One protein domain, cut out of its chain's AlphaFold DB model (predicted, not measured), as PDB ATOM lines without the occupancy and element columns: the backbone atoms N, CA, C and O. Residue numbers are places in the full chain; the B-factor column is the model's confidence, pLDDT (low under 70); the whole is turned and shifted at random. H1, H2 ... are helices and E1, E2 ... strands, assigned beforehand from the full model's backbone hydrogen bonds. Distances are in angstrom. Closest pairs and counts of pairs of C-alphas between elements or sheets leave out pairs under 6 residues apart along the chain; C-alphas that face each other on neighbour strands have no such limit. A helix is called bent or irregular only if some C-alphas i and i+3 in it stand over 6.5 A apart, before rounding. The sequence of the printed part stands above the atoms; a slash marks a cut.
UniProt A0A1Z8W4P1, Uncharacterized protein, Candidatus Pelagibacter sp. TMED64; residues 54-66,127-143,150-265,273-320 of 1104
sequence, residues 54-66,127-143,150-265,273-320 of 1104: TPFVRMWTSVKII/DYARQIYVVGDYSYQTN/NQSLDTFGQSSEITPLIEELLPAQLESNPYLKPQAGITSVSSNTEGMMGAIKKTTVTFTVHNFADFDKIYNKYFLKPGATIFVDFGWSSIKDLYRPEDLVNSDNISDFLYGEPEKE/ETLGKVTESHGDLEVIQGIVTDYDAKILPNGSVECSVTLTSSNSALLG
ATOM      1  N   THR A  54     113.938  62.993   9.833       73.44
ATOM      2  CA  THR A  54     112.815  63.772  10.361       73.44
ATOM      3  C   THR A  54     113.169  65.259  10.294       73.44
ATOM      4  O   THR A  54     114.308  65.636  10.592       73.44
ATOM      5  N   PRO A  55     112.240  66.142   9.891       84.31
ATOM      6  CA  PRO A  55     112.440  67.565  10.100       84.31
ATOM      7  C   PRO A  55     112.323  67.874  11.596       84.31
ATOM      8  O   PRO A  55     111.528  67.247  12.303       84.31
ATOM      9  N   PHE A  56     113.066  68.866  12.072       85.75
ATOM     10  CA  PHE A  56     112.828  69.479  13.375       85.75
ATOM     11  C   PHE A  56     112.451  70.951  13.199       85.75
ATOM     12  O   PHE A  56     112.814  71.591  12.209       85.75
ATOM     13  N   VAL A  57     111.739  71.483  14.191       88.62
ATOM     14  CA  VAL A  57     111.528  72.919  14.366       88.62
ATOM     15  C   VAL A  57     111.661  73.227  15.850       88.62
ATOM     16  O   VAL A  57     111.015  72.581  16.675       88.62
ATOM     17  N   ARG A  58     112.455  74.244  16.170       88.88
ATOM     18  CA  ARG A  58     112.555  74.868  17.484       88.88
ATOM     19  C   ARG A  58     112.188  76.341  17.324       88.88
ATOM     20  O   ARG A  58     112.722  77.001  16.442       88.88
ATOM     21  N   MET A  59     111.296  76.876  18.153       91.12
ATOM     22  CA  MET A  59     111.115  78.331  18.256       91.12
ATOM     23  C   MET A  59     111.369  78.794  19.681       91.12
ATOM     24  O   MET A  59     111.030  78.086  20.632       91.12
ATOM     25  N   TRP A  60     111.960  79.972  19.840       88.44
ATOM     26  CA  TRP A  60     112.332  80.480  21.155       88.44
ATOM     27  C   TRP A  60     112.387  82.007  21.214       88.44
ATOM     28  O   TRP A  60     112.483  82.703  20.202       88.44
ATOM     29  N   THR A  61     112.313  82.532  22.435       82.75
ATOM     30  CA  THR A  61     112.497  83.955  22.733       82.75
ATOM     31  C   THR A  61     113.204  84.127  24.076       82.75
ATOM     32  O   THR A  61     113.110  83.264  24.953       82.75
ATOM     33  N   SER A  62     113.941  85.228  24.224       80.75
ATOM     34  CA  SER A  62     114.720  85.565  25.417       80.75
ATOM     35  C   SER A  62     114.118  86.797  26.085       80.75
ATOM     36  O   SER A  62     114.028  87.867  25.482       80.75
ATOM     37  N   VAL A  63     113.685  86.640  27.332       76.50
ATOM     38  CA  VAL A  63     113.029  87.671  28.139       76.50
ATOM     39  C   VAL A  63     113.957  88.031  29.291       76.50
ATOM     40  O   VAL A  63     114.448  87.146  29.987       76.50
ATOM     41  N   LYS A  64     114.189  89.322  29.537       71.81
ATOM     42  CA  LYS A  64     114.967  89.772  30.695       71.81
ATOM     43  C   LYS A  64     114.229  90.800  31.542       71.81
ATOM     44  O   LYS A  64     113.625  91.731  31.012       71.81
ATOM     45  N   ILE A  65     114.302  90.627  32.860       65.44
ATOM     46  CA  ILE A  65     113.943  91.656  33.834       65.44
ATOM     47  C   ILE A  65     115.158  92.565  33.983       65.44
ATOM     48  O   ILE A  65     116.257  92.119  34.313       65.44
ATOM     49  N   ILE A  66     114.925  93.845  33.733       61.38
ATOM     50  CA  ILE A  66     115.930  94.899  33.711       61.38
ATOM     51  C   ILE A  66     115.536  95.999  34.683       61.38
ATOM     52  O   ILE A  66     114.379  96.421  34.716       61.38
ATOM     53  N   ASP A 127     120.710  93.821  34.461       58.03
ATOM     54  CA  ASP A 127     119.985  92.567  34.217       58.03
ATOM     55  C   ASP A 127     119.783  91.841  35.565       58.03
ATOM     56  O   ASP A 127     120.728  91.295  36.129       58.03
ATOM     57  N   TYR A 128     118.553  91.830  36.094       63.50
ATOM     58  CA  TYR A 128     118.217  91.146  37.356       63.50
ATOM     59  C   TYR A 128     118.004  89.641  37.180       63.50
ATOM     60  O   TYR A 128     118.321  88.851  38.068       63.50
ATOM     61  N   ALA A 129     117.387  89.259  36.061       64.88
ATOM     62  CA  ALA A 129     117.104  87.880  35.691       64.88
ATOM     63  C   ALA A 129     116.867  87.800  34.180       64.88
ATOM     64  O   ALA A 129     116.253  88.695  33.591       64.88
ATOM     65  N   ARG A 130     117.302  86.705  33.560       70.00
ATOM     66  CA  ARG A 130     117.047  86.379  32.154       70.00
ATOM     67  C   ARG A 130     116.416  84.995  32.088       70.00
ATOM     68  O   ARG A 130     116.865  84.101  32.794       70.00
ATOM     69  N   GLN A 131     115.408  84.841  31.237       75.62
ATOM     70  CA  GLN A 131     114.745  83.578  30.959       75.62
ATOM     71  C   GLN A 131     114.630  83.368  29.455       75.62
ATOM     72  O   GLN A 131     114.127  84.232  28.739       75.62
ATOM     73  N   ILE A 132     115.035  82.193  28.980       77.12
ATOM     74  CA  ILE A 132     114.756  81.757  27.612       77.12
ATOM     75  C   ILE A 132     113.575  80.787  27.649       77.12
ATOM     76  O   ILE A 132     113.555  79.850  28.447       77.12
ATOM     77  N   TYR A 133     112.585  81.017  26.792       82.75
ATOM     78  CA  TYR A 133     111.461  80.109  26.586       82.75
ATOM     79  C   TYR A 133     111.597  79.436  25.226       82.75
ATOM     80  O   TYR A 133     111.809  80.121  24.226       82.75
ATOM     81  N   VAL A 134     111.446  78.111  25.185       82.50
ATOM     82  CA  VAL A 134     111.644  77.286  23.983       82.50
ATOM     83  C   VAL A 134     110.407  76.417  23.731       82.50
ATOM     84  O   VAL A 134     109.728  75.998  24.670       82.50
ATOM     85  N   VAL A 135     110.106  76.147  22.461       85.44
ATOM     86  CA  VAL A 135     109.046  75.241  21.996       85.44
ATOM     87  C   VAL A 135     109.625  74.338  20.907       85.44
ATOM     88  O   VAL A 135     110.303  74.827  20.007       85.44
ATOM     89  N   GLY A 136     109.350  73.032  20.976       75.56
ATOM     90  CA  GLY A 136     109.852  72.032  20.018       75.56
ATOM     91  C   GLY A 136     111.136  71.296  20.427       75.56
ATOM     92  O   GLY A 136     111.551  70.383  19.721       75.56
ATOM     93  N   ASP A 137     111.732  71.615  21.581       69.75
ATOM     94  CA  ASP A 137     113.044  71.107  22.044       69.75
ATOM     95  C   ASP A 137     113.051  69.640  22.546       69.75
ATOM     96  O   ASP A 137     113.899  69.229  23.336       69.75
ATOM     97  N   TYR A 138     112.097  68.825  22.086       58.12
ATOM     98  CA  TYR A 138     111.757  67.484  22.590       58.12
ATOM     99  C   TYR A 138     112.875  66.422  22.526       58.12
ATOM    100  O   TYR A 138     112.654  65.279  22.927       58.12
ATOM    101  N   SER A 139     114.045  66.754  21.979       46.34
ATOM    102  CA  SER A 139     115.151  65.825  21.722       46.34
ATOM    103  C   SER A 139     116.534  66.325  22.148       46.34
ATOM    104  O   SER A 139     117.474  65.540  22.090       46.34
ATOM    105  N   TYR A 140     116.677  67.592  22.561       48.25
ATOM    106  CA  TYR A 140     117.963  68.165  22.999       48.25
ATOM    107  C   TYR A 140     118.142  68.186  24.526       48.25
ATOM    108  O   TYR A 140     119.223  68.494  25.029       48.25
ATOM    109  N   GLN A 141     117.122  67.756  25.273       45.00
ATOM    110  CA  GLN A 141     117.258  67.424  26.691       45.00
ATOM    111  C   GLN A 141     118.164  66.192  26.833       45.00
ATOM    112  O   GLN A 141     117.890  65.131  26.275       45.00
ATOM    113  N   THR A 142     119.268  66.336  27.568       39.00
ATOM    114  CA  THR A 142     120.464  65.472  27.485       39.00
ATOM    115  C   THR A 142     120.324  64.050  28.050       39.00
ATOM    116  O   THR A 142     121.315  63.327  28.123       39.00
ATOM    117  N   ASN A 143     119.112  63.608  28.401       33.56
ATOM    118  CA  ASN A 143     118.805  62.220  28.746       33.56
ATOM    119  C   ASN A 143     117.525  61.762  28.034       33.56
ATOM    120  O   ASN A 143     116.436  62.264  28.305       33.56
ATOM    121  N   ASN A 150     105.251  65.547  35.168       46.44
ATOM    122  CA  ASN A 150     105.034  66.787  35.919       46.44
ATOM    123  C   ASN A 150     106.333  67.485  36.355       46.44
ATOM    124  O   ASN A 150     106.270  68.405  37.170       46.44
ATOM    125  N   GLN A 151     107.506  67.051  35.892       51.62
ATOM    126  CA  GLN A 151     108.738  67.752  36.232       51.62
ATOM    127  C   GLN A 151     108.743  69.107  35.515       51.62
ATOM    128  O   GLN A 151     108.724  69.168  34.284       51.62
ATOM    129  N   SER A 152     108.733  70.190  36.298       54.31
ATOM    130  CA  SER A 152     108.956  71.539  35.776       54.31
ATOM    131  C   SER A 152     110.278  71.551  35.019       54.31
ATOM    132  O   SER A 152     111.263  70.989  35.500       54.31
ATOM    133  N   LEU A 153     110.304  72.168  33.839       58.94
ATOM    134  CA  LEU A 153     111.553  72.296  33.095       58.94
ATOM    135  C   LEU A 153     112.478  73.260  33.840       58.94
ATOM    136  O   LEU A 153     112.079  74.394  34.107       58.94
ATOM    137  N   ASP A 154     113.686  72.800  34.179       53.09
ATOM    138  CA  ASP A 154     114.686  73.629  34.852       53.09
ATOM    139  C   ASP A 154     115.058  74.813  33.956       53.09
ATOM    140  O   ASP A 154     115.539  74.680  32.828       53.09
ATOM    141  N   THR A 155     114.780  76.000  34.473       49.91
ATOM    142  CA  THR A 155     114.887  77.268  33.768       49.91
ATOM    143  C   THR A 155     116.287  77.859  33.919       49.91
ATOM    144  O   THR A 155     116.710  78.164  35.033       49.91
ATOM    145  N   PHE A 156     116.998  78.061  32.801       47.94
ATOM    146  CA  PHE A 156     118.342  78.663  32.760       47.94
ATOM    147  C   PHE A 156     118.342  80.156  33.147       47.94
ATOM    148  O   PHE A 156     118.448  81.040  32.297       47.94
ATOM    149  N   GLY A 157     118.241  80.429  34.449       48.88
ATOM    150  CA  GLY A 157     118.348  81.761  35.036       48.88
ATOM    151  C   GLY A 157     119.704  81.997  35.701       48.88
ATOM    152  O   GLY A 157     120.049  81.339  36.680       48.88
ATOM    153  N   GLN A 158     120.455  82.997  35.229       47.53
ATOM    154  CA  GLN A 158     121.530  83.593  36.028       47.53
ATOM    155  C   GLN A 158     120.933  84.563  37.058       47.53
ATOM    156  O   GLN A 158     120.781  85.750  36.782       47.53
ATOM    157  N   SER A 159     120.624  84.075  38.260       47.41
ATOM    158  CA  SER A 159     120.579  84.914  39.464       47.41
ATOM    159  C   SER A 159     120.885  84.087  40.717       47.41
ATOM    160  O   SER A 159     120.446  82.948  40.859       47.41
ATOM    161  N   SER A 160     121.679  84.650  41.632       45.38
ATOM    162  CA  SER A 160     122.110  83.953  42.857       45.38
ATOM    163  C   SER A 160     121.101  84.050  44.008       45.38
ATOM    164  O   SER A 160     121.255  83.356  45.009       45.38
ATOM    165  N   GLU A 161     120.086  84.912  43.884       51.69
ATOM    166  CA  GLU A 161     119.038  85.137  44.885       51.69
ATOM    167  C   GLU A 161     117.674  85.307  44.191       51.69
ATOM    168  O   GLU A 161     117.316  86.389  43.719       51.69
ATOM    169  N   ILE A 162     116.897  84.223  44.114       52.66
ATOM    170  CA  ILE A 162     115.544  84.248  43.545       52.66
ATOM    171  C   ILE A 162     114.585  84.888  44.556       52.66
ATOM    172  O   ILE A 162     114.419  84.416  45.681       52.66
ATOM    173  N   THR A 163     113.932  85.974  44.144       60.56
ATOM    174  CA  THR A 163     112.840  86.620  44.888       60.56
ATOM    175  C   THR A 163     111.497  86.149  44.311       60.56
ATOM    176  O   THR A 163     111.394  86.107  43.088       60.56
ATOM    177  N   PRO A 164     110.435  85.894  45.106       61.31
ATOM    178  CA  PRO A 164     109.148  85.394  44.586       61.31
ATOM    179  C   PRO A 164     108.486  86.259  43.494       61.31
ATOM    180  O   PRO A 164     107.720  85.766  42.674       61.31
ATOM    181  N   LEU A 165     108.812  87.556  43.446       61.50
ATOM    182  CA  LEU A 165     108.389  88.463  42.373       61.50
ATOM    183  C   LEU A 165     108.987  88.084  41.001       61.50
ATOM    184  O   LEU A 165     108.368  88.334  39.973       61.50
ATOM    185  N   ILE A 166     110.179  87.481  40.973       64.12
ATOM    186  CA  ILE A 166     110.833  86.999  39.749       64.12
ATOM    187  C   ILE A 166     110.123  85.736  39.249       64.12
ATOM    188  O   ILE A 166     109.843  85.648  38.059       64.12
ATOM    189  N   GLU A 167     109.744  84.819  40.144       65.12
ATOM    190  CA  GLU A 167     108.971  83.608  39.811       65.12
ATOM    191  C   GLU A 167     107.577  83.958  39.247       65.12
ATOM    192  O   GLU A 167     107.116  83.351  38.283       65.12
ATOM    193  N   GLU A 168     106.912  84.993  39.779       68.50
ATOM    194  CA  GLU A 168     105.633  85.482  39.235       68.50
ATOM    195  C   GLU A 168     105.780  86.140  37.844       68.50
ATOM    196  O   GLU A 168     104.876  86.040  37.004       68.50
ATOM    197  N   LEU A 169     106.915  86.802  37.584       68.25
ATOM    198  CA  LEU A 169     107.195  87.530  36.340       68.25
ATOM    199  C   LEU A 169     107.861  86.686  35.239       68.25
ATOM    200  O   LEU A 169     107.759  87.068  34.071       68.25
ATOM    201  N   LEU A 170     108.521  85.578  35.591       73.06
ATOM    202  CA  LEU A 170     109.200  84.626  34.701       73.06
ATOM    203  C   LEU A 170     108.935  83.166  35.156       73.06
ATOM    204  O   LEU A 170     109.866  82.462  35.544       73.06
ATOM    205  N   PRO A 171     107.673  82.693  35.132       76.50
ATOM    206  CA  PRO A 171     107.304  81.357  35.606       76.50
ATOM    207  C   PRO A 171     107.845  80.246  34.698       76.50
ATOM    208  O   PRO A 171     108.053  80.460  33.496       76.50
ATOM    209  N   ALA A 172     108.019  79.045  35.254       74.88
ATOM    210  CA  ALA A 172     108.566  77.898  34.531       74.88
ATOM    211  C   ALA A 172     107.493  77.140  33.721       74.88
ATOM    212  O   ALA A 172     106.302  77.145  34.039       74.88
ATOM    213  N   GLN A 173     107.910  76.464  32.645       75.25
ATOM    214  CA  GLN A 173     107.007  75.654  31.816       75.25
ATOM    215  C   GLN A 173     106.566  74.382  32.566       75.25
ATOM    216  O   GLN A 173     107.393  73.695  33.164       75.25
ATOM    217  N   LEU A 174     105.270  74.045  32.484       75.94
ATOM    218  CA  LEU A 174     104.592  72.944  33.195       75.94
ATOM    219  C   LEU A 174     104.511  73.046  34.732       75.94
ATOM    220  O   LEU A 174     103.866  72.193  35.342       75.94
ATOM    221  N   GLU A 175     105.059  74.090  35.362       72.50
ATOM    222  CA  GLU A 175     105.033  74.310  36.822       72.50
ATOM    223  C   GLU A 175     103.617  74.155  37.424       72.50
ATOM    224  O   GLU A 175     103.421  73.590  38.499       72.50
ATOM    225  N   SER A 176     102.596  74.609  36.687       73.12
ATOM    226  CA  SER A 176     101.177  74.501  37.040       73.12
ATOM    227  C   SER A 176     100.415  73.559  36.092       73.12
ATOM    228  O   SER A 176      99.530  74.002  35.357       73.12
ATOM    229  N   ASN A 177     100.735  72.257  36.102       76.19
ATOM    230  CA  ASN A 177     100.115  71.237  35.232       76.19
ATOM    231  C   ASN A 177      99.229  70.194  35.973       76.19
ATOM    232  O   ASN A 177      99.533  68.999  35.979       76.19
ATOM    233  N   PRO A 178      98.081  70.574  36.571       72.25
ATOM    234  CA  PRO A 178      97.233  69.651  37.342       72.25
ATOM    235  C   PRO A 178      96.516  68.569  36.505       72.25
ATOM    236  O   PRO A 178      95.808  67.733  37.068       72.25
ATOM    237  N   TYR A 179      96.658  68.586  35.175       75.38
ATOM    238  CA  TYR A 179      95.952  67.696  34.243       75.38
ATOM    239  C   TYR A 179      96.885  66.815  33.392       75.38
ATOM    240  O   TYR A 179      96.410  66.207  32.433       75.38
ATOM    241  N   LEU A 180      98.181  66.738  33.727       74.31
ATOM    242  CA  LEU A 180      99.200  65.956  33.002       74.31
ATOM    243  C   LEU A 180      99.232  66.270  31.490       74.31
ATOM    244  O   LEU A 180      99.368  65.383  30.644       74.31
ATOM    245  N   LYS A 181      99.022  67.540  31.129       79.19
ATOM    246  CA  LYS A 181      99.025  68.002  29.738       79.19
ATOM    247  C   LYS A 181     100.460  67.973  29.190       79.19
ATOM    248  O   LYS A 181     101.366  68.381  29.914       79.19
ATOM    249  N   PRO A 182     100.687  67.531  27.941       79.31
ATOM    250  CA  PRO A 182     102.015  67.579  27.336       79.31
ATOM    251  C   PRO A 182     102.465  69.024  27.067       79.31
ATOM    252  O   PRO A 182     101.648  69.946  27.005       79.31
ATOM    253  N   GLN A 183     103.773  69.210  26.881       78.56
ATOM    254  CA  GLN A 183     104.384  70.496  26.521       78.56
ATOM    255  C   GLN A 183     103.828  71.034  25.192       78.56
ATOM    256  O   GLN A 183     103.367  70.264  24.343       78.56
ATOM    257  N   ALA A 184     103.893  72.353  24.997       85.19
ATOM    258  CA  ALA A 184     103.477  72.982  23.747       85.19
ATOM    259  C   ALA A 184     104.349  72.519  22.567       85.19
ATOM    260  O   ALA A 184     105.564  72.387  22.714       85.19
ATOM    261  N   GLY A 185     103.727  72.292  21.407       86.88
ATOM    262  CA  GLY A 185     104.385  71.696  20.242       86.88
ATOM    263  C   GLY A 185     104.032  72.387  18.933       86.88
ATOM    264  O   GLY A 185     102.874  72.734  18.697       86.88
ATOM    265  N   ILE A 186     105.037  72.574  18.078       89.50
ATOM    266  CA  ILE A 186     104.889  73.155  16.740       89.50
ATOM    267  C   ILE A 186     104.263  72.110  15.810       89.50
ATOM    268  O   ILE A 186     104.701  70.962  15.773       89.50
ATOM    269  N   THR A 187     103.231  72.501  15.064       89.50
ATOM    270  CA  THR A 187     102.528  71.639  14.100       89.50
ATOM    271  C   THR A 187     102.975  71.893  12.662       89.50
ATOM    272  O   THR A 187     103.022  70.954  11.864       89.50
ATOM    273  N   SER A 188     103.325  73.139  12.329       92.06
ATOM    274  CA  SER A 188     103.824  73.523  11.005       92.06
ATOM    275  C   SER A 188     104.553  74.866  11.008       92.06
ATOM    276  O   SER A 188     104.209  75.765  11.776       92.06
ATOM    277  N   VAL A 189     105.493  75.027  10.074       93.94
ATOM    278  CA  VAL A 189     106.093  76.315   9.696       93.94
ATOM    279  C   VAL A 189     105.940  76.522   8.194       93.94
ATOM    280  O   VAL A 189     106.217  75.620   7.404       93.94
ATOM    281  N   SER A 190     105.553  77.730   7.789       93.81
ATOM    282  CA  SER A 190     105.719  78.202   6.415       93.81
ATOM    283  C   SER A 190     106.515  79.498   6.426       93.81
ATOM    284  O   SER A 190     106.082  80.474   7.032       93.81
ATOM    285  N   SER A 191     107.665  79.503   5.753       91.19
ATOM    286  CA  SER A 191     108.474  80.699   5.517       91.19
ATOM    287  C   SER A 191     108.479  81.025   4.031       91.19
ATOM    288  O   SER A 191     108.652  80.129   3.207       91.19
ATOM    289  N   ASN A 192     108.252  82.287   3.681       89.88
ATOM    290  CA  ASN A 192     108.165  82.759   2.303       89.88
ATOM    291  C   ASN A 192     108.935  84.072   2.155       89.88
ATOM    292  O   ASN A 192     108.812  84.965   2.995       89.88
ATOM    293  N   THR A 193     109.684  84.215   1.064       85.31
ATOM    294  CA  THR A 193     110.267  85.501   0.668       85.31
ATOM    295  C   THR A 193     109.214  86.356  -0.055       85.31
ATOM    296  O   THR A 193     108.871  86.081  -1.207       85.31
ATOM    297  N   GLU A 194     108.680  87.379   0.610       77.31
ATOM    298  CA  GLU A 194     107.760  88.386   0.063       77.31
ATOM    299  C   GLU A 194     108.506  89.674  -0.361       77.31
ATOM    300  O   GLU A 194     109.681  89.881  -0.054       77.31
ATOM    301  N   GLY A 195     107.811  90.567  -1.073       64.12
ATOM    302  CA  GLY A 195     108.374  91.818  -1.592       64.12
ATOM    303  C   GLY A 195     109.082  91.673  -2.945       64.12
ATOM    304  O   GLY A 195     108.996  90.636  -3.606       64.12
ATOM    305  N   MET A 196     109.757  92.742  -3.372       57.75
ATOM    306  CA  MET A 196     110.586  92.743  -4.583       57.75
ATOM    307  C   MET A 196     111.796  91.831  -4.351       57.75
ATOM    308  O   MET A 196     112.397  91.890  -3.281       57.75
ATOM    309  N   MET A 197     112.067  90.918  -5.293       68.19
ATOM    310  CA  MET A 197     113.149  89.916  -5.227       68.19
ATOM    311  C   MET A 197     113.281  89.159  -3.888       68.19
ATOM    312  O   MET A 197     114.355  88.689  -3.523       68.19
ATOM    313  N   GLY A 198     112.178  89.026  -3.145       63.12
ATOM    314  CA  GLY A 198     112.157  88.315  -1.871       63.12
ATOM    315  C   GLY A 198     112.783  89.049  -0.678       63.12
ATOM    316  O   GLY A 198     113.120  88.396   0.307       63.12
ATOM    317  N   ALA A 199     112.935  90.378  -0.739       67.94
ATOM    318  CA  ALA A 199     113.618  91.186   0.279       67.94
ATOM    319  C   ALA A 199     113.074  91.066   1.722       67.94
ATOM    320  O   ALA A 199     113.775  91.423   2.669       67.94
ATOM    321  N   ILE A 200     111.846  90.572   1.918       79.19
ATOM    322  CA  ILE A 200     111.223  90.379   3.234       79.19
ATOM    323  C   ILE A 200     110.980  88.882   3.464       79.19
ATOM    324  O   ILE A 200     110.178  88.274   2.758       79.19
ATOM    325  N   LYS A 201     111.593  88.276   4.489       83.44
ATOM    326  CA  LYS A 201     111.224  86.919   4.935       83.44
ATOM    327  C   LYS A 201     110.014  87.007   5.864       83.44
ATOM    328  O   LYS A 201     110.034  87.737   6.853       83.44
ATOM    329  N   LYS A 202     108.969  86.231   5.588       89.75
ATOM    330  CA  LYS A 202     107.747  86.169   6.399       89.75
ATOM    331  C   LYS A 202     107.439  84.728   6.764       89.75
ATOM    332  O   LYS A 202     107.302  83.879   5.885       89.75
ATOM    333  N   THR A 203     107.365  84.459   8.061       91.69
ATOM    334  CA  THR A 203     107.336  83.107   8.621       91.69
ATOM    335  C   THR A 203     106.155  82.945   9.560       91.69
ATOM    336  O   THR A 203     106.134  83.535  10.635       91.69
ATOM    337  N   THR A 204     105.182  82.123   9.173       94.50
ATOM    338  CA  THR A 204     104.064  81.742  10.038       94.50
ATOM    339  C   THR A 204     104.380  80.411  10.713       94.50
ATOM    340  O   THR A 204     104.629  79.407  10.040       94.50
ATOM    341  N   VAL A 205     104.356  80.405  12.046       95.00
ATOM    342  CA  VAL A 205     104.524  79.221  12.896       95.00
ATOM    343  C   VAL A 205     103.188  78.900  13.555       95.00
ATOM    344  O   VAL A 205     102.604  79.741  14.238       95.00
ATOM    345  N   THR A 206     102.713  77.671  13.379       95.00
ATOM    346  CA  THR A 206     101.507  77.159  14.041       95.00
ATOM    347  C   THR A 206     101.918  76.166  15.120       95.00
ATOM    348  O   THR A 206     102.751  75.290  14.882       95.00
ATOM    349  N   PHE A 207     101.361  76.303  16.322       93.75
ATOM    350  CA  PHE A 207     101.707  75.484  17.482       93.75
ATOM    351  C   PHE A 207     100.496  75.267  18.393       93.75
ATOM    352  O   PHE A 207      99.590  76.093  18.452       93.75
ATOM    353  N   THR A 208     100.453  74.147  19.112       91.81
ATOM    354  CA  THR A 208      99.381  73.850  20.075       91.81
ATOM    355  C   THR A 208      99.913  73.916  21.498       91.81
ATOM    356  O   THR A 208     100.906  73.266  21.823       91.81
ATOM    357  N   VAL A 209      99.229  74.660  22.368       90.31
ATOM    358  CA  VAL A 209      99.504  74.727  23.809       90.31
ATOM    359  C   VAL A 209      98.449  73.914  24.554       90.31
ATOM    360  O   VAL A 209      97.261  74.233  24.515       90.31
ATOM    361  N   HIS A 210      98.852  72.850  25.251       89.12
ATOM    362  CA  HIS A 210      97.903  71.947  25.914       89.12
ATOM    363  C   HIS A 210      97.586  72.309  27.372       89.12
ATOM    364  O   HIS A 210      96.528  71.907  27.867       89.12
ATOM    365  N   ASN A 211      98.463  73.062  28.044       87.00
ATOM    366  CA  ASN A 211      98.234  73.608  29.382       87.00
ATOM    367  C   ASN A 211      97.786  75.077  29.301       87.00
ATOM    368  O   ASN A 211      98.526  75.938  28.828       87.00
ATOM    369  N   PHE A 212      96.585  75.379  29.798       86.19
ATOM    370  CA  PHE A 212      96.039  76.738  29.750       86.19
ATOM    371  C   PHE A 212      96.768  77.718  30.690       86.19
ATOM    372  O   PHE A 212      96.807  78.912  30.408       86.19
ATOM    373  N   ALA A 213      97.388  77.229  31.774       85.25
ATOM    374  CA  ALA A 213      98.193  78.075  32.657       85.25
ATOM    375  C   ALA A 213      99.440  78.614  31.932       85.25
ATOM    376  O   ALA A 213      99.710  79.811  31.990       85.25
ATOM    377  N   ASP A 214     100.140  77.756  31.185       84.44
ATOM    378  CA  ASP A 214     101.308  78.154  30.390       84.44
ATOM    379  C   ASP A 214     100.895  79.020  29.187       84.44
ATOM    380  O   ASP A 214     101.627  79.931  28.804       84.44
ATOM    381  N   PHE A 215      99.705  78.788  28.610       88.75
ATOM    382  CA  PHE A 215      99.134  79.682  27.598       88.75
ATOM    383  C   PHE A 215      99.016  81.114  28.128       88.75
ATOM    384  O   PHE A 215      99.625  82.012  27.556       88.75
ATOM    385  N   ASP A 216      98.294  81.327  29.230       84.44
ATOM    386  CA  ASP A 216      98.052  82.667  29.777       84.44
ATOM    387  C   ASP A 216      99.320  83.318  30.359       84.44
ATOM    388  O   ASP A 216      99.583  84.503  30.138       84.44
ATOM    389  N   LYS A 217     100.148  82.544  31.076       81.94
ATOM    390  CA  LYS A 217     101.346  83.073  31.741       81.94
ATOM    391  C   LYS A 217     102.541  83.289  30.813       81.94
ATOM    392  O   LYS A 217     103.280  84.236  31.069       81.94
ATOM    393  N   ILE A 218     102.745  82.438  29.802       83.12
ATOM    394  CA  ILE A 218     103.970  82.400  28.982       83.12
ATOM    395  C   ILE A 218     103.655  82.746  27.522       83.12
ATOM    396  O   ILE A 218     104.073  83.793  27.026       83.12
ATOM    397  N   TYR A 219     102.895  81.904  26.816       87.19
ATOM    398  CA  TYR A 219     102.755  82.040  25.358       87.19
ATOM    399  C   TYR A 219     101.997  83.310  24.949       87.19
ATOM    400  O   TYR A 219     102.445  84.022  24.054       87.19
ATOM    401  N   ASN A 220     100.924  83.654  25.661       84.56
ATOM    402  CA  ASN A 220     100.148  84.880  25.462       84.56
ATOM    403  C   ASN A 220     100.956  86.163  25.763       84.56
ATOM    404  O   ASN A 220     100.690  87.210  25.185       84.56
ATOM    405  N   LYS A 221     101.965  86.099  26.649       80.44
ATOM    406  CA  LYS A 221     102.757  87.276  27.058       80.44
ATOM    407  C   LYS A 221     104.020  87.503  26.230       80.44
ATOM    408  O   LYS A 221     104.377  88.660  26.000       80.44
ATOM    409  N   TYR A 222     104.706  86.429  25.832       83.00
ATOM    410  CA  TYR A 222     106.041  86.512  25.223       83.00
ATOM    411  C   TYR A 222     106.086  86.056  23.755       83.00
ATOM    412  O   TYR A 222     106.957  86.519  23.028       83.00
ATOM    413  N   PHE A 223     105.152  85.207  23.299       82.38
ATOM    414  CA  PHE A 223     105.105  84.732  21.904       82.38
ATOM    415  C   PHE A 223     103.990  85.402  21.085       82.38
ATOM    416  O   PHE A 223     104.203  85.791  19.944       82.38
ATOM    417  N   LEU A 224     102.797  85.570  21.658       83.19
ATOM    418  CA  LEU A 224     101.611  86.111  20.977       83.19
ATOM    419  C   LEU A 224     101.444  87.618  21.235       83.19
ATOM    420  O   LEU A 224     100.372  88.096  21.602       83.19
ATOM    421  N   LYS A 225     102.542  88.367  21.095       75.88
ATOM    422  CA  LYS A 225     102.610  89.797  21.408       75.88
ATOM    423  C   LYS A 225     103.243  90.568  20.243       75.88
ATOM    424  O   LYS A 225     104.399  90.292  19.927       75.88
ATOM    425  N   PRO A 226     102.555  91.558  19.640       71.56
ATOM    426  CA  PRO A 226     103.131  92.391  18.587       71.56
ATOM    427  C   PRO A 226     104.432  93.057  19.038       71.56
ATOM    428  O   PRO A 226     104.527  93.544  20.168       71.56
ATOM    429  N   GLY A 227     105.435  93.066  18.161       62.09
ATOM    430  CA  GLY A 227     106.760  93.604  18.476       62.09
ATOM    431  C   GLY A 227     107.666  92.678  19.301       62.09
ATOM    432  O   GLY A 227     108.782  93.076  19.616       62.09
ATOM    433  N   ALA A 228     107.235  91.462  19.661       67.06
ATOM    434  CA  ALA A 228     108.134  90.472  20.257       67.06
ATOM    435  C   ALA A 228     109.111  89.915  19.206       67.06
ATOM    436  O   ALA A 228     108.707  89.600  18.087       67.06
ATOM    437  N   THR A 229     110.384  89.761  19.576       77.69
ATOM    438  CA  THR A 229     111.395  89.092  18.743       77.69
ATOM    439  C   THR A 229     111.376  87.595  19.024       77.69
ATOM    440  O   THR A 229     111.498  87.172  20.179       77.69
ATOM    441  N   ILE A 230     111.239  86.791  17.973       84.25
ATOM    442  CA  ILE A 230     111.214  85.328  18.052       84.25
ATOM    443  C   ILE A 230     112.220  84.768  17.049       84.25
ATOM    444  O   ILE A 230     112.322  85.240  15.913       84.25
ATOM    445  N   PHE A 231     112.954  83.753  17.490       87.88
ATOM    446  CA  PHE A 231     113.815  82.936  16.649       87.88
ATOM    447  C   PHE A 231     113.096  81.635  16.301       87.88
ATOM    448  O   PHE A 231     112.417  81.047  17.148       87.88
ATOM    449  N   VAL A 232     113.236  81.198  15.053       90.50
ATOM    450  CA  VAL A 232     112.706  79.933  14.541       90.50
ATOM    451  C   VAL A 232     113.836  79.215  13.819       90.50
ATOM    452  O   VAL A 232     114.241  79.609  12.725       90.50
ATOM    453  N   ASP A 233     114.321  78.153  14.444       90.56
ATOM    454  CA  ASP A 233     115.381  77.297  13.939       90.56
ATOM    455  C   ASP A 233     114.706  76.046  13.355       90.56
ATOM    456  O   ASP A 233     113.989  75.333  14.065       90.56
ATOM    457  N   PHE A 234     114.891  75.759  12.067       90.50
ATOM    458  CA  PHE A 234     114.351  74.541  11.455       90.50
ATOM    459  C   PHE A 234     115.349  73.881  10.520       90.50
ATOM    460  O   PHE A 234     116.237  74.519   9.957       90.50
ATOM    461  N   GLY A 235     115.208  72.570  10.360       87.62
ATOM    462  CA  GLY A 235     116.187  71.800   9.620       87.62
ATOM    463  C   GLY A 235     115.909  70.309   9.619       87.62
ATOM    464  O   GLY A 235     114.814  69.851   9.952       87.62
ATOM    465  N   TRP A 236     116.931  69.540   9.261       81.88
ATOM    466  CA  TRP A 236     116.906  68.081   9.322       81.88
ATOM    467  C   TRP A 236     117.582  67.550  10.588       81.88
ATOM    468  O   TRP A 236     118.618  68.059  11.008       81.88
ATOM    469  N   SER A 237     117.075  66.439  11.127       74.31
ATOM    470  CA  SER A 237     117.651  65.704  12.268       74.31
ATOM    471  C   SER A 237     119.044  65.086  12.023       74.31
ATOM    472  O   SER A 237     119.489  64.245  12.798       74.31
ATOM    473  N   SER A 238     119.714  65.446  10.925       67.62
ATOM    474  CA  SER A 238     121.096  65.080  10.600       67.62
ATOM    475  C   SER A 238     122.133  66.047  11.182       67.62
ATOM    476  O   SER A 238     123.325  65.759  11.117       67.62
ATOM    477  N   ILE A 239     121.705  67.191  11.729       71.62
ATOM    478  CA  ILE A 239     122.573  68.064  12.528       71.62
ATOM    479  C   ILE A 239     122.902  67.332  13.830       71.62
ATOM    480  O   ILE A 239     121.998  66.990  14.590       71.62
ATOM    481  N   LYS A 240     124.195  67.098  14.072       62.44
ATOM    482  CA  LYS A 240     124.687  66.344  15.232       62.44
ATOM    483  C   LYS A 240     124.467  67.085  16.555       62.44
ATOM    484  O   LYS A 240     124.010  66.475  17.512       62.44
ATOM    485  N   ASP A 241     124.789  68.379  16.581       71.25
ATOM    486  CA  ASP A 241     124.750  69.233  17.770       71.25
ATOM    487  C   ASP A 241     124.193  70.622  17.384       71.25
ATOM    488  O   ASP A 241     124.918  71.478  16.875       71.25
ATOM    489  N   LEU A 242     122.890  70.855  17.581       78.19
ATOM    490  CA  LEU A 242     122.270  72.177  17.411       78.19
ATOM    491  C   LEU A 242     122.691  73.113  18.560       78.19
ATOM    492  O   LEU A 242     122.678  72.716  19.723       78.19
ATOM    493  N   TYR A 243     123.030  74.368  18.245       83.19
ATOM    494  CA  TYR A 243     123.479  75.353  19.240       83.19
ATOM    495  C   TYR A 243     122.431  75.612  20.333       83.19
ATOM    496  O   TYR A 243     121.217  75.532  20.090       83.19
ATOM    497  N   ARG A 244     122.885  75.980  21.536       82.69
ATOM    498  CA  ARG A 244     121.994  76.355  22.641       82.69
ATOM    499  C   ARG A 244     121.650  77.845  22.506       82.69
ATOM    500  O   ARG A 244     122.548  78.641  22.237       82.69
ATOM    501  N   PRO A 245     120.388  78.267  22.703       82.81
ATOM    502  CA  PRO A 245     120.017  79.683  22.624       82.81
ATOM    503  C   PRO A 245     120.803  80.610  23.564       82.81
ATOM    504  O   PRO A 245     121.012  81.771  23.232       82.81
ATOM    505  N   GLU A 246     121.271  80.108  24.711       77.75
ATOM    506  CA  GLU A 246     122.178  80.840  25.608       77.75
ATOM    507  C   GLU A 246     123.472  81.261  24.908       77.75
ATOM    508  O   GLU A 246     123.891  82.405  25.049       77.75
ATOM    509  N   ASP A 247     124.082  80.352  24.146       81.75
ATOM    510  CA  ASP A 247     125.363  80.575  23.479       81.75
ATOM    511  C   ASP A 247     125.207  81.684  22.417       81.75
ATOM    512  O   ASP A 247     126.041  82.579  22.327       81.75
ATOM    513  N   LEU A 248     124.074  81.691  21.696       80.25
ATOM    514  CA  LEU A 248     123.721  82.729  20.719       80.25
ATOM    515  C   LEU A 248     123.436  84.093  21.377       80.25
ATOM    516  O   LEU A 248     123.876  85.128  20.887       80.25
ATOM    517  N   VAL A 249     122.697  84.109  22.492       75.31
ATOM    518  CA  VAL A 249     122.309  85.345  23.206       75.31
ATOM    519  C   VAL A 249     123.474  85.949  24.006       75.31
ATOM    520  O   VAL A 249     123.412  87.121  24.380       75.31
ATOM    521  N   ASN A 250     124.527  85.171  24.265       74.69
ATOM    522  CA  ASN A 250     125.739  85.610  24.957       74.69
ATOM    523  C   ASN A 250     126.950  85.810  24.023       74.69
ATOM    524  O   ASN A 250     127.989  86.248  24.507       74.69
ATOM    525  N   SER A 251     126.849  85.487  22.728       75.06
ATOM    526  CA  SER A 251     127.927  85.739  21.761       75.06
ATOM    527  C   SER A 251     128.073  87.233  21.451       75.06
ATOM    528  O   SER A 251     127.073  87.915  21.236       75.06
ATOM    529  N   ASP A 252     129.313  87.731  21.393       67.56
ATOM    530  CA  ASP A 252     129.615  89.149  21.125       67.56
ATOM    531  C   ASP A 252     129.215  89.609  19.710       67.56
ATOM    532  O   ASP A 252     129.102  90.807  19.456       67.56
ATOM    533  N   ASN A 253     129.023  88.664  18.785       71.94
ATOM    534  CA  ASN A 253     128.649  88.906  17.397       71.94
ATOM    535  C   ASN A 253     127.837  87.718  16.863       71.94
ATOM    536  O   ASN A 253     128.355  86.619  16.645       71.94
ATOM    537  N   ILE A 254     126.543  87.955  16.652       72.81
ATOM    538  CA  ILE A 254     125.581  86.882  16.378       72.81
ATOM    539  C   ILE A 254     125.566  86.478  14.892       72.81
ATOM    540  O   ILE A 254     125.246  85.332  14.563       72.81
ATOM    541  N   SER A 255     125.952  87.381  13.984       71.44
ATOM    542  CA  SER A 255     126.082  87.056  12.559       71.44
ATOM    543  C   SER A 255     127.207  86.062  12.328       71.44
ATOM    544  O   SER A 255     126.982  85.030  11.700       71.44
ATOM    545  N   ASP A 256     128.388  86.308  12.896       75.38
ATOM    546  CA  ASP A 256     129.542  85.445  12.654       75.38
ATOM    547  C   ASP A 256     129.412  84.094  13.389       75.38
ATOM    548  O   ASP A 256     129.748  83.058  12.812       75.38
ATOM    549  N   PHE A 257     128.746  84.045  14.555       81.62
ATOM    550  CA  PHE A 257     128.336  82.783  15.198       81.62
ATOM    551  C   PHE A 257     127.439  81.905  14.296       81.62
ATOM    552  O   PHE A 257     127.524  80.672  14.324       81.62
ATOM    553  N   LEU A 258     126.560  82.509  13.489       80.50
ATOM    554  CA  LEU A 258     125.655  81.781  12.590       80.50
ATOM    555  C   LEU A 258     126.262  81.525  11.202       80.50
ATOM    556  O   LEU A 258     126.059  80.446  10.648       80.50
ATOM    557  N   TYR A 259     127.005  82.479  10.643       78.94
ATOM    558  CA  TYR A 259     127.345  82.527   9.216       78.94
ATOM    559  C   TYR A 259     128.842  82.684   8.905       78.94
ATOM    560  O   TYR A 259     129.206  82.617   7.727       78.94
ATOM    561  N   GLY A 260     129.709  82.860   9.907       74.62
ATOM    562  CA  GLY A 260     131.142  83.098   9.717       74.62
ATOM    563  C   GLY A 260     131.853  82.012   8.893       74.62
ATOM    564  O   GLY A 260     131.550  80.820   9.008       74.62
ATOM    565  N   GLU A 261     132.813  82.435   8.067       68.44
ATOM    566  CA  GLU A 261     133.864  81.591   7.480       68.44
ATOM    567  C   GLU A 261     135.203  82.033   8.086       68.44
ATOM    568  O   GLU A 261     135.408  83.245   8.145       68.44
ATOM    569  N   PRO A 262     136.105  81.110   8.477       58.91
ATOM    570  CA  PRO A 262     137.429  81.485   8.967       58.91
ATOM    571  C   PRO A 262     138.209  82.234   7.882       58.91
ATOM    572  O   PRO A 262     138.195  81.839   6.705       58.91
ATOM    573  N   GLU A 263     138.878  83.313   8.269       52.03
ATOM    574  CA  GLU A 263     139.660  84.143   7.357       52.03
ATOM    575  C   GLU A 263     140.998  83.449   7.023       52.03
ATOM    576  O   GLU A 263     141.526  82.630   7.777       52.03
ATOM    577  N   LYS A 264     141.552  83.726   5.835       42.94
ATOM    578  CA  LYS A 264     142.829  83.144   5.383       42.94
ATOM    579  C   LYS A 264     144.002  84.079   5.680       42.94
ATOM    580  O   LYS A 264     144.674  84.523   4.750       42.94
ATOM    581  N   GLU A 265     144.259  84.368   6.948       38.97
ATOM    582  CA  GLU A 265     145.526  85.001   7.327       38.97
ATOM    583  C   GLU A 265     146.620  83.954   7.581       38.97
ATOM    584  O   GLU A 265     146.394  82.936   8.232       38.97
ATOM    585  N   GLU A 273     139.042  80.200  14.937       50.66
ATOM    586  CA  GLU A 273     137.865  80.750  14.252       50.66
ATOM    587  C   GLU A 273     136.886  79.630  13.862       50.66
ATOM    588  O   GLU A 273     136.971  79.003  12.801       50.66
ATOM    589  N   THR A 274     135.948  79.338  14.763       60.41
ATOM    590  CA  THR A 274     134.934  78.305  14.536       60.41
ATOM    591  C   THR A 274     133.948  78.711  13.441       60.41
ATOM    592  O   THR A 274     133.347  79.781  13.488       60.41
ATOM    593  N   LEU A 275     133.753  77.817  12.468       74.31
ATOM    594  CA  LEU A 275     132.806  77.981  11.364       74.31
ATOM    595  C   LEU A 275     131.375  78.217  11.891       74.31
ATOM    596  O   LEU A 275     130.888  77.442  12.719       74.31
ATOM    597  N   GLY A 276     130.691  79.244  11.378       80.06
ATOM    598  CA  GLY A 276     129.354  79.626  11.843       80.06
ATOM    599  C   GLY A 276     128.317  78.511  11.657       80.06
ATOM    600  O   GLY A 276     128.342  77.787  10.662       80.06
ATOM    601  N   LYS A 277     127.384  78.349  12.604       82.81
ATOM    602  CA  LYS A 277     126.543  77.136  12.742       82.81
ATOM    603  C   LYS A 277     125.630  76.816  11.547       82.81
ATOM    604  O   LYS A 277     125.391  75.643  11.245       82.81
ATOM    605  N   VAL A 278     125.132  77.823  10.831       83.12
ATOM    606  CA  VAL A 278     124.354  77.648   9.588       83.12
ATOM    607  C   VAL A 278     125.286  77.314   8.419       83.12
ATOM    608  O   VAL A 278     124.992  76.405   7.633       83.12
ATOM    609  N   THR A 279     126.444  77.977   8.348       80.38
ATOM    610  CA  THR A 279     127.497  77.689   7.362       80.38
ATOM    611  C   THR A 279     128.034  76.263   7.521       80.38
ATOM    612  O   THR A 279     128.141  75.555   6.522       80.38
ATOM    613  N   GLU A 280     128.275  75.787   8.746       81.88
ATOM    614  CA  GLU A 280     128.651  74.406   9.097       81.88
ATOM    615  C   GLU A 280     127.582  73.384   8.683       81.88
ATOM    616  O   GLU A 280     127.901  72.347   8.106       81.88
ATOM    617  N   SER A 281     126.301  73.703   8.885       77.00
ATOM    618  CA  SER A 281     125.176  72.818   8.543       77.00
ATOM    619  C   SER A 281     124.974  72.610   7.030       77.00
ATOM    620  O   SER A 281     124.146  71.790   6.617       77.00
ATOM    621  N   HIS A 282     125.690  73.359   6.180       78.31
ATOM    622  CA  HIS A 282     125.659  73.271   4.709       78.31
ATOM    623  C   HIS A 282     124.220  73.232   4.146       78.31
ATOM    624  O   HIS A 282     123.906  72.454   3.241       78.31
ATOM    625  N   GLY A 283     123.308  74.005   4.746       79.00
ATOM    626  CA  GLY A 283     121.907  74.097   4.332       79.00
ATOM    627  C   GLY A 283     120.955  73.026   4.862       79.00
ATOM    628  O   GLY A 283     119.824  72.986   4.390       79.00
ATOM    629  N   ASP A 284     121.362  72.178   5.817       82.19
ATOM    630  CA  ASP A 284     120.418  71.360   6.609       82.19
ATOM    631  C   ASP A 284     119.810  72.128   7.805       82.19
ATOM    632  O   ASP A 284     119.001  71.551   8.529       82.19
ATOM    633  N   LEU A 285     120.170  73.407   7.979       86.06
ATOM    634  CA  LEU A 285     119.677  74.355   8.985       86.06
ATOM    635  C   LEU A 285     119.267  75.668   8.308       86.06
ATOM    636  O   LEU A 285     120.010  76.158   7.461       86.06
ATOM    637  N   GLU A 286     118.152  76.250   8.739       87.75
ATOM    638  CA  GLU A 286     117.788  77.661   8.575       87.75
ATOM    639  C   GLU A 286     117.519  78.250   9.970       87.75
ATOM    640  O   GLU A 286     116.888  77.601  10.811       87.75
ATOM    641  N   VAL A 287     117.979  79.481  10.219       87.88
ATOM    642  CA  VAL A 287     117.707  80.233  11.458       87.88
ATOM    643  C   VAL A 287     117.055  81.560  11.090       87.88
ATOM    644  O   VAL A 287     117.701  82.456  10.545       87.88
ATOM    645  N   ILE A 288     115.767  81.701  11.401       86.00
ATOM    646  CA  ILE A 288     115.005  82.921  11.130       86.00
ATOM    647  C   ILE A 288     114.816  83.709  12.419       86.00
ATOM    648  O   ILE A 288     114.106  83.274  13.320       86.00
ATOM    649  N   GLN A 289     115.379  84.915  12.467       81.25
ATOM    650  CA  GLN A 289     114.922  85.964  13.376       81.25
ATOM    651  C   GLN A 289     113.780  86.748  12.712       81.25
ATOM    652  O   GLN A 289     113.901  87.160  11.554       81.25
ATOM    653  N   GLY A 290     112.703  87.008  13.452       73.31
ATOM    654  CA  GLY A 290     111.668  87.944  13.025       73.31
ATOM    655  C   GLY A 290     110.897  88.567  14.184       73.31
ATOM    656  O   GLY A 290     110.938  88.098  15.323       73.31
ATOM    657  N   ILE A 291     110.186  89.645  13.866       77.38
ATOM    658  CA  ILE A 291     109.324  90.386  14.786       77.38
ATOM    659  C   ILE A 291     107.879  89.929  14.564       77.38
ATOM    660  O   ILE A 291     107.431  89.832  13.420       77.38
ATOM    661  N   VAL A 292     107.141  89.666  15.644       75.25
ATOM    662  CA  VAL A 292     105.711  89.325  15.588       75.25
ATOM    663  C   VAL A 292     104.914  90.500  15.021       75.25
ATOM    664  O   VAL A 292     104.829  91.560  15.650       75.25
ATOM    665  N   THR A 293     104.308  90.295  13.851       79.44
ATOM    666  CA  THR A 293     103.457  91.279  13.162       79.44
ATOM    667  C   THR A 293     101.971  90.929  13.211       79.44
ATOM    668  O   THR A 293     101.143  91.837  13.175       79.44
ATOM    669  N   ASP A 294     101.627  89.646  13.336       85.00
ATOM    670  CA  ASP A 294     100.251  89.143  13.411       85.00
ATOM    671  C   ASP A 294     100.193  87.827  14.214       85.00
ATOM    672  O   ASP A 294     101.183  87.089  14.274       85.00
ATOM    673  N   TYR A 295      99.062  87.540  14.866       89.44
ATOM    674  CA  TYR A 295      98.875  86.342  15.693       89.44
ATOM    675  C   TYR A 295      97.391  85.982  15.910       89.44
ATOM    676  O   TYR A 295      96.530  86.855  15.985       89.44
ATOM    677  N   ASP A 296      97.106  84.689  16.089       91.12
ATOM    678  CA  ASP A 296      95.781  84.152  16.439       91.12
ATOM    679  C   ASP A 296      95.891  83.079  17.540       91.12
ATOM    680  O   ASP A 296      96.915  82.401  17.676       91.12
ATOM    681  N   ALA A 297      94.830  82.923  18.337       91.19
ATOM    682  CA  ALA A 297      94.754  81.986  19.456       91.19
ATOM    683  C   ALA A 297      93.331  81.431  19.638       91.19
ATOM    684  O   ALA A 297      92.421  82.091  20.146       91.19
ATOM    685  N   LYS A 298      93.146  80.164  19.268       94.00
ATOM    686  CA  LYS A 298      91.850  79.496  19.156       94.00
ATOM    687  C   LYS A 298      91.721  78.357  20.166       94.00
ATOM    688  O   LYS A 298      92.336  77.299  20.041       94.00
ATOM    689  N   ILE A 299      90.887  78.564  21.185       91.75
ATOM    690  CA  ILE A 299      90.634  77.564  22.233       91.75
ATOM    691  C   ILE A 299      89.815  76.400  21.653       91.75
ATOM    692  O   ILE A 299      88.707  76.583  21.146       91.75
ATOM    693  N   LEU A 300      90.353  75.185  21.753       90.88
ATOM    694  CA  LEU A 300      89.733  73.954  21.269       90.88
ATOM    695  C   LEU A 300      88.807  73.327  22.334       90.88
ATOM    696  O   LEU A 300      89.055  73.473  23.534       90.88
ATOM    697  N   PRO A 301      87.799  72.515  21.946       88.06
ATOM    698  CA  PRO A 301      86.889  71.848  22.890       88.06
ATOM    699  C   PRO A 301      87.548  70.898  23.913       88.06
ATOM    700  O   PRO A 301      86.886  70.457  24.846       88.06
ATOM    701  N   ASN A 302      88.834  70.564  23.745       83.12
ATOM    702  CA  ASN A 302      89.623  69.741  24.672       83.12
ATOM    703  C   ASN A 302      90.437  70.568  25.704       83.12
ATOM    704  O   ASN A 302      91.253  70.006  26.447       83.12
ATOM    705  N   GLY A 303      90.252  71.893  25.722       82.56
ATOM    706  CA  GLY A 303      90.950  72.834  26.605       82.56
ATOM    707  C   GLY A 303      92.395  73.159  26.207       82.56
ATOM    708  O   GLY A 303      93.083  73.821  26.975       82.56
ATOM    709  N   SER A 304      92.865  72.688  25.049       88.94
ATOM    710  CA  SER A 304      94.124  73.147  24.440       88.94
ATOM    711  C   SER A 304      93.862  74.404  23.605       88.94
ATOM    712  O   SER A 304      92.732  74.617  23.162       88.94
ATOM    713  N   VAL A 305      94.890  75.203  23.340       92.19
ATOM    714  CA  VAL A 305      94.817  76.370  22.450       92.19
ATOM    715  C   VAL A 305      95.645  76.099  21.198       92.19
ATOM    716  O   VAL A 305      96.808  75.716  21.290       92.19
ATOM    717  N   GLU A 306      95.021  76.258  20.037       93.94
ATOM    718  CA  GLU A 306      95.670  76.275  18.727       93.94
ATOM    719  C   GLU A 306      96.136  77.710  18.462       93.94
ATOM    720  O   GLU A 306      95.318  78.625  18.393       93.94
ATOM    721  N   CYS A 307      97.446  77.916  18.382       93.88
ATOM    722  CA  CYS A 307      98.077  79.224  18.261       93.88
ATOM    723  C   CYS A 307      98.761  79.357  16.898       93.88
ATOM    724  O   CYS A 307      99.386  78.415  16.406       93.88
ATOM    725  N   SER A 308      98.698  80.548  16.313       93.88
ATOM    726  CA  SER A 308      99.447  80.907  15.111       93.88
ATOM    727  C   SER A 308     100.155  82.233  15.344       93.88
ATOM    728  O   SER A 308      99.554  83.164  15.870       93.88
ATOM    729  N   VAL A 309     101.422  82.327  14.950       91.69
ATOM    730  CA  VAL A 309     102.205  83.563  15.025       91.69
ATOM    731  C   VAL A 309     102.897  83.808  13.692       91.69
ATOM    732  O   VAL A 309     103.526  82.906  13.138       91.69
ATOM    733  N   THR A 310     102.762  85.019  13.159       89.19
ATOM    734  CA  THR A 310     103.406  85.452  11.918       89.19
ATOM    735  C   THR A 310     104.523  86.423  12.258       89.19
ATOM    736  O   THR A 310     104.300  87.511  12.795       89.19
ATOM    737  N   LEU A 311     105.741  86.000  11.940       83.12
ATOM    738  CA  LEU A 311     106.957  86.784  12.049       83.12
ATOM    739  C   LEU A 311     107.259  87.436  10.705       83.12
ATOM    740  O   LEU A 311     107.191  86.775   9.667       83.12
ATOM    741  N   THR A 312     107.680  88.693  10.731       81.44
ATOM    742  CA  THR A 312     108.277  89.360   9.570       81.44
ATOM    743  C   THR A 312     109.727  89.712   9.892       81.44
ATOM    744  O   THR A 312     110.042  90.080  11.024       81.44
ATOM    745  N   SER A 313     110.618  89.582   8.911       73.75
ATOM    746  CA  SER A 313     112.030  89.945   9.027       73.75
ATOM    747  C   SER A 313     112.200  91.391   9.496       73.75
ATOM    748  O   SER A 313     111.496  92.294   9.033       73.75
ATOM    749  N   SER A 314     113.126  91.617  10.432       66.81
ATOM    750  CA  SER A 314     113.345  92.911  11.094       66.81
ATOM    751  C   SER A 314     113.635  94.040  10.091       66.81
ATOM    752  O   SER A 314     113.223  95.180  10.300       66.81
ATOM    753  N   ASN A 315     114.241  93.704   8.945       63.97
ATOM    754  CA  ASN A 315     114.494  94.623   7.830       63.97
ATOM    755  C   ASN A 315     113.233  95.305   7.250       63.97
ATOM    756  O   ASN A 315     113.302  96.400   6.688       63.97
ATOM    757  N   SER A 316     112.054  94.700   7.433       69.25
ATOM    758  CA  SER A 316     110.779  95.251   6.976       69.25
ATOM    759  C   SER A 316     110.370  96.528   7.716       69.25
ATOM    760  O   SER A 316     109.593  97.305   7.159       69.25
ATOM    761  N   ALA A 317     110.908  96.776   8.920       60.69
ATOM    762  CA  ALA A 317     110.617  97.961   9.726       60.69
ATOM    763  C   ALA A 317     111.184  99.250   9.105       60.69
ATOM    764  O   ALA A 317     110.454 100.231   8.979       60.69
ATOM    765  N   LEU A 318     112.435  99.224   8.627       68.19
ATOM    766  CA  LEU A 318     113.073 100.341   7.910       68.19
ATOM    767  C   LEU A 318     112.278 100.692   6.647       68.19
ATOM    768  O   LEU A 318     111.902 101.841   6.435       68.19
ATOM    769  N   LEU A 319     111.908  99.681   5.856       71.31
ATOM    770  CA  LEU A 319     111.042  99.851   4.683       71.31
ATOM    771  C   LEU A 319     109.594 100.242   5.032       71.31
ATOM    772  O   LEU A 319     108.841 100.639   4.142       71.31
ATOM    773  N   GLY A 320     109.177 100.083   6.287       66.94
ATOM    774  CA  GLY A 320     107.851 100.436   6.789       66.94
ATOM    775  C   GLY A 320     107.736 101.879   7.281       66.94
ATOM    776  O   GLY A 320     106.618 102.368   7.407       66.94
TER     777      GLY A 320
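Overview. This is residues 54 to 66, 127 to 143, 150 to 265 and 273 to 320 of the 1104 residues of an uncharacterized protein of Candidatus Pelagibacter sp. TMED64 (UniProt A0A1Z8W4P1). One antiparallel sheet of seven strands is folded back on itself like a half-closed barrel, its two leaves E2 E1 E5 and E7 E4 E3 facing each other, with E6 as the hinge and the sheet curled round the helix H2. Four small helices sit outside this core: H1 grazes the sheet with its residues 166 to 169, H3 grazes it beside E1 and E2, H5 grazes it beside E6, and H4 is not on the sheet but packs on H5. The 194 printed residues hold five named helices and seven named strands, in the order E1 E2 H1 E3 E4 H2 E5 H3 H4 H5 E6 E7, and the sheet runs E2 E1 E5 E6 E7 E4 E3. The class is mixed, helices and strands. The whole is compact, with a radius of gyration of the C-alphas of 17.5 A and spans of 56 by 40 by 35 A.

Along the chain. E1 is residues 55 to 66, 36.3 A long from C-alpha 55 at (112.440, 67.565, 10.100) to C-alpha 66. After a cut, E2 is residues 127 to 135, 23.9 A. H1 is residues 164 to 169. E3, residues 185 to 194, is 26.4 A long, and E4, residues 200 to 209, is 28.4 A. H2, residues 212 to 223, is 14.4 A long and starts at C-alpha 212 at (96.039, 76.738, 29.750). E5 is residues 229 to 236, 23.7 A. Three short helices follow: H3, residues 245 to 250, H4, residues 254 to 259, and H5, residues 277 to 280. E6, residues 285 to 299, is 32.1 A long and bends by 90 degrees at residue 291. E7, residues 305 to 312, is 22.7 A long and ends with C-alpha 312 at (108.277, 89.360, 9.570).

Arrangement. The sheet is twisted, with E2 and E3 as its edge strands. E2 and E1 are antiparallel, with N 63 and O 131 2.8 A apart, within hydrogen-bond range. E1 and E5 are antiparallel, with N 58 and O 233 at 2.8 A. The pairing of E6 is staggered: residues 285 to 291 pair with E5, N 232 and O 288 being 2.8 A apart, and residues 291 to 299 pair with E7. E6 and E7 form a hairpin, with N 298 and O 306 at 2.8 A. E7 and E4 are antiparallel, with N 203 and O 311 at 2.8 A. E3 and E4 form a hairpin, with N 187 and O 206 at 2.8 A. The leaves E2 E1 E5 and E7 E4 E3 face each other in a folded sheet, one sheet bent back on itself, and the closest C-alphas of E2 and E3 are those of Val 135 and Gly 185, 6.1 A apart. The sheet curls round H2, whose closest C-alphas to E1 are Tyr 222 to Thr 61, 7.4 A, and to E7 Phe 212 to Val 305, 7.4 A. H2 is irregular, but only just: C-alphas 217 and 220 are 6.6 A apart. H1, H3 and H5 only graze the sheet. H4 is not on it and touches H5, the closest C-alphas being those of Leu 258 and Lys 277, 4.7 A apart. In H1, H3 and H4 every O i to N i+4 pair is within hydrogen-bond range, in H2 6 of 8, and H5 is too short for such a pair.

Size, cuts and confidence. The C-alphas farthest apart, those of Glu 265 and Pro 301, are 62.1 A from each other. Residues 67 to 126, 144 to 149 and 266 to 272 are not printed, with C-alpha gaps of 4.7 A, 16.2 A and 11.2 A. Of the links printed whole, H1 to E3 is long, with 15 residues. Mean pLDDT of the printed part is 75.6; 55 residues are under 70, among them residues 137 to 143 and 150 to 169.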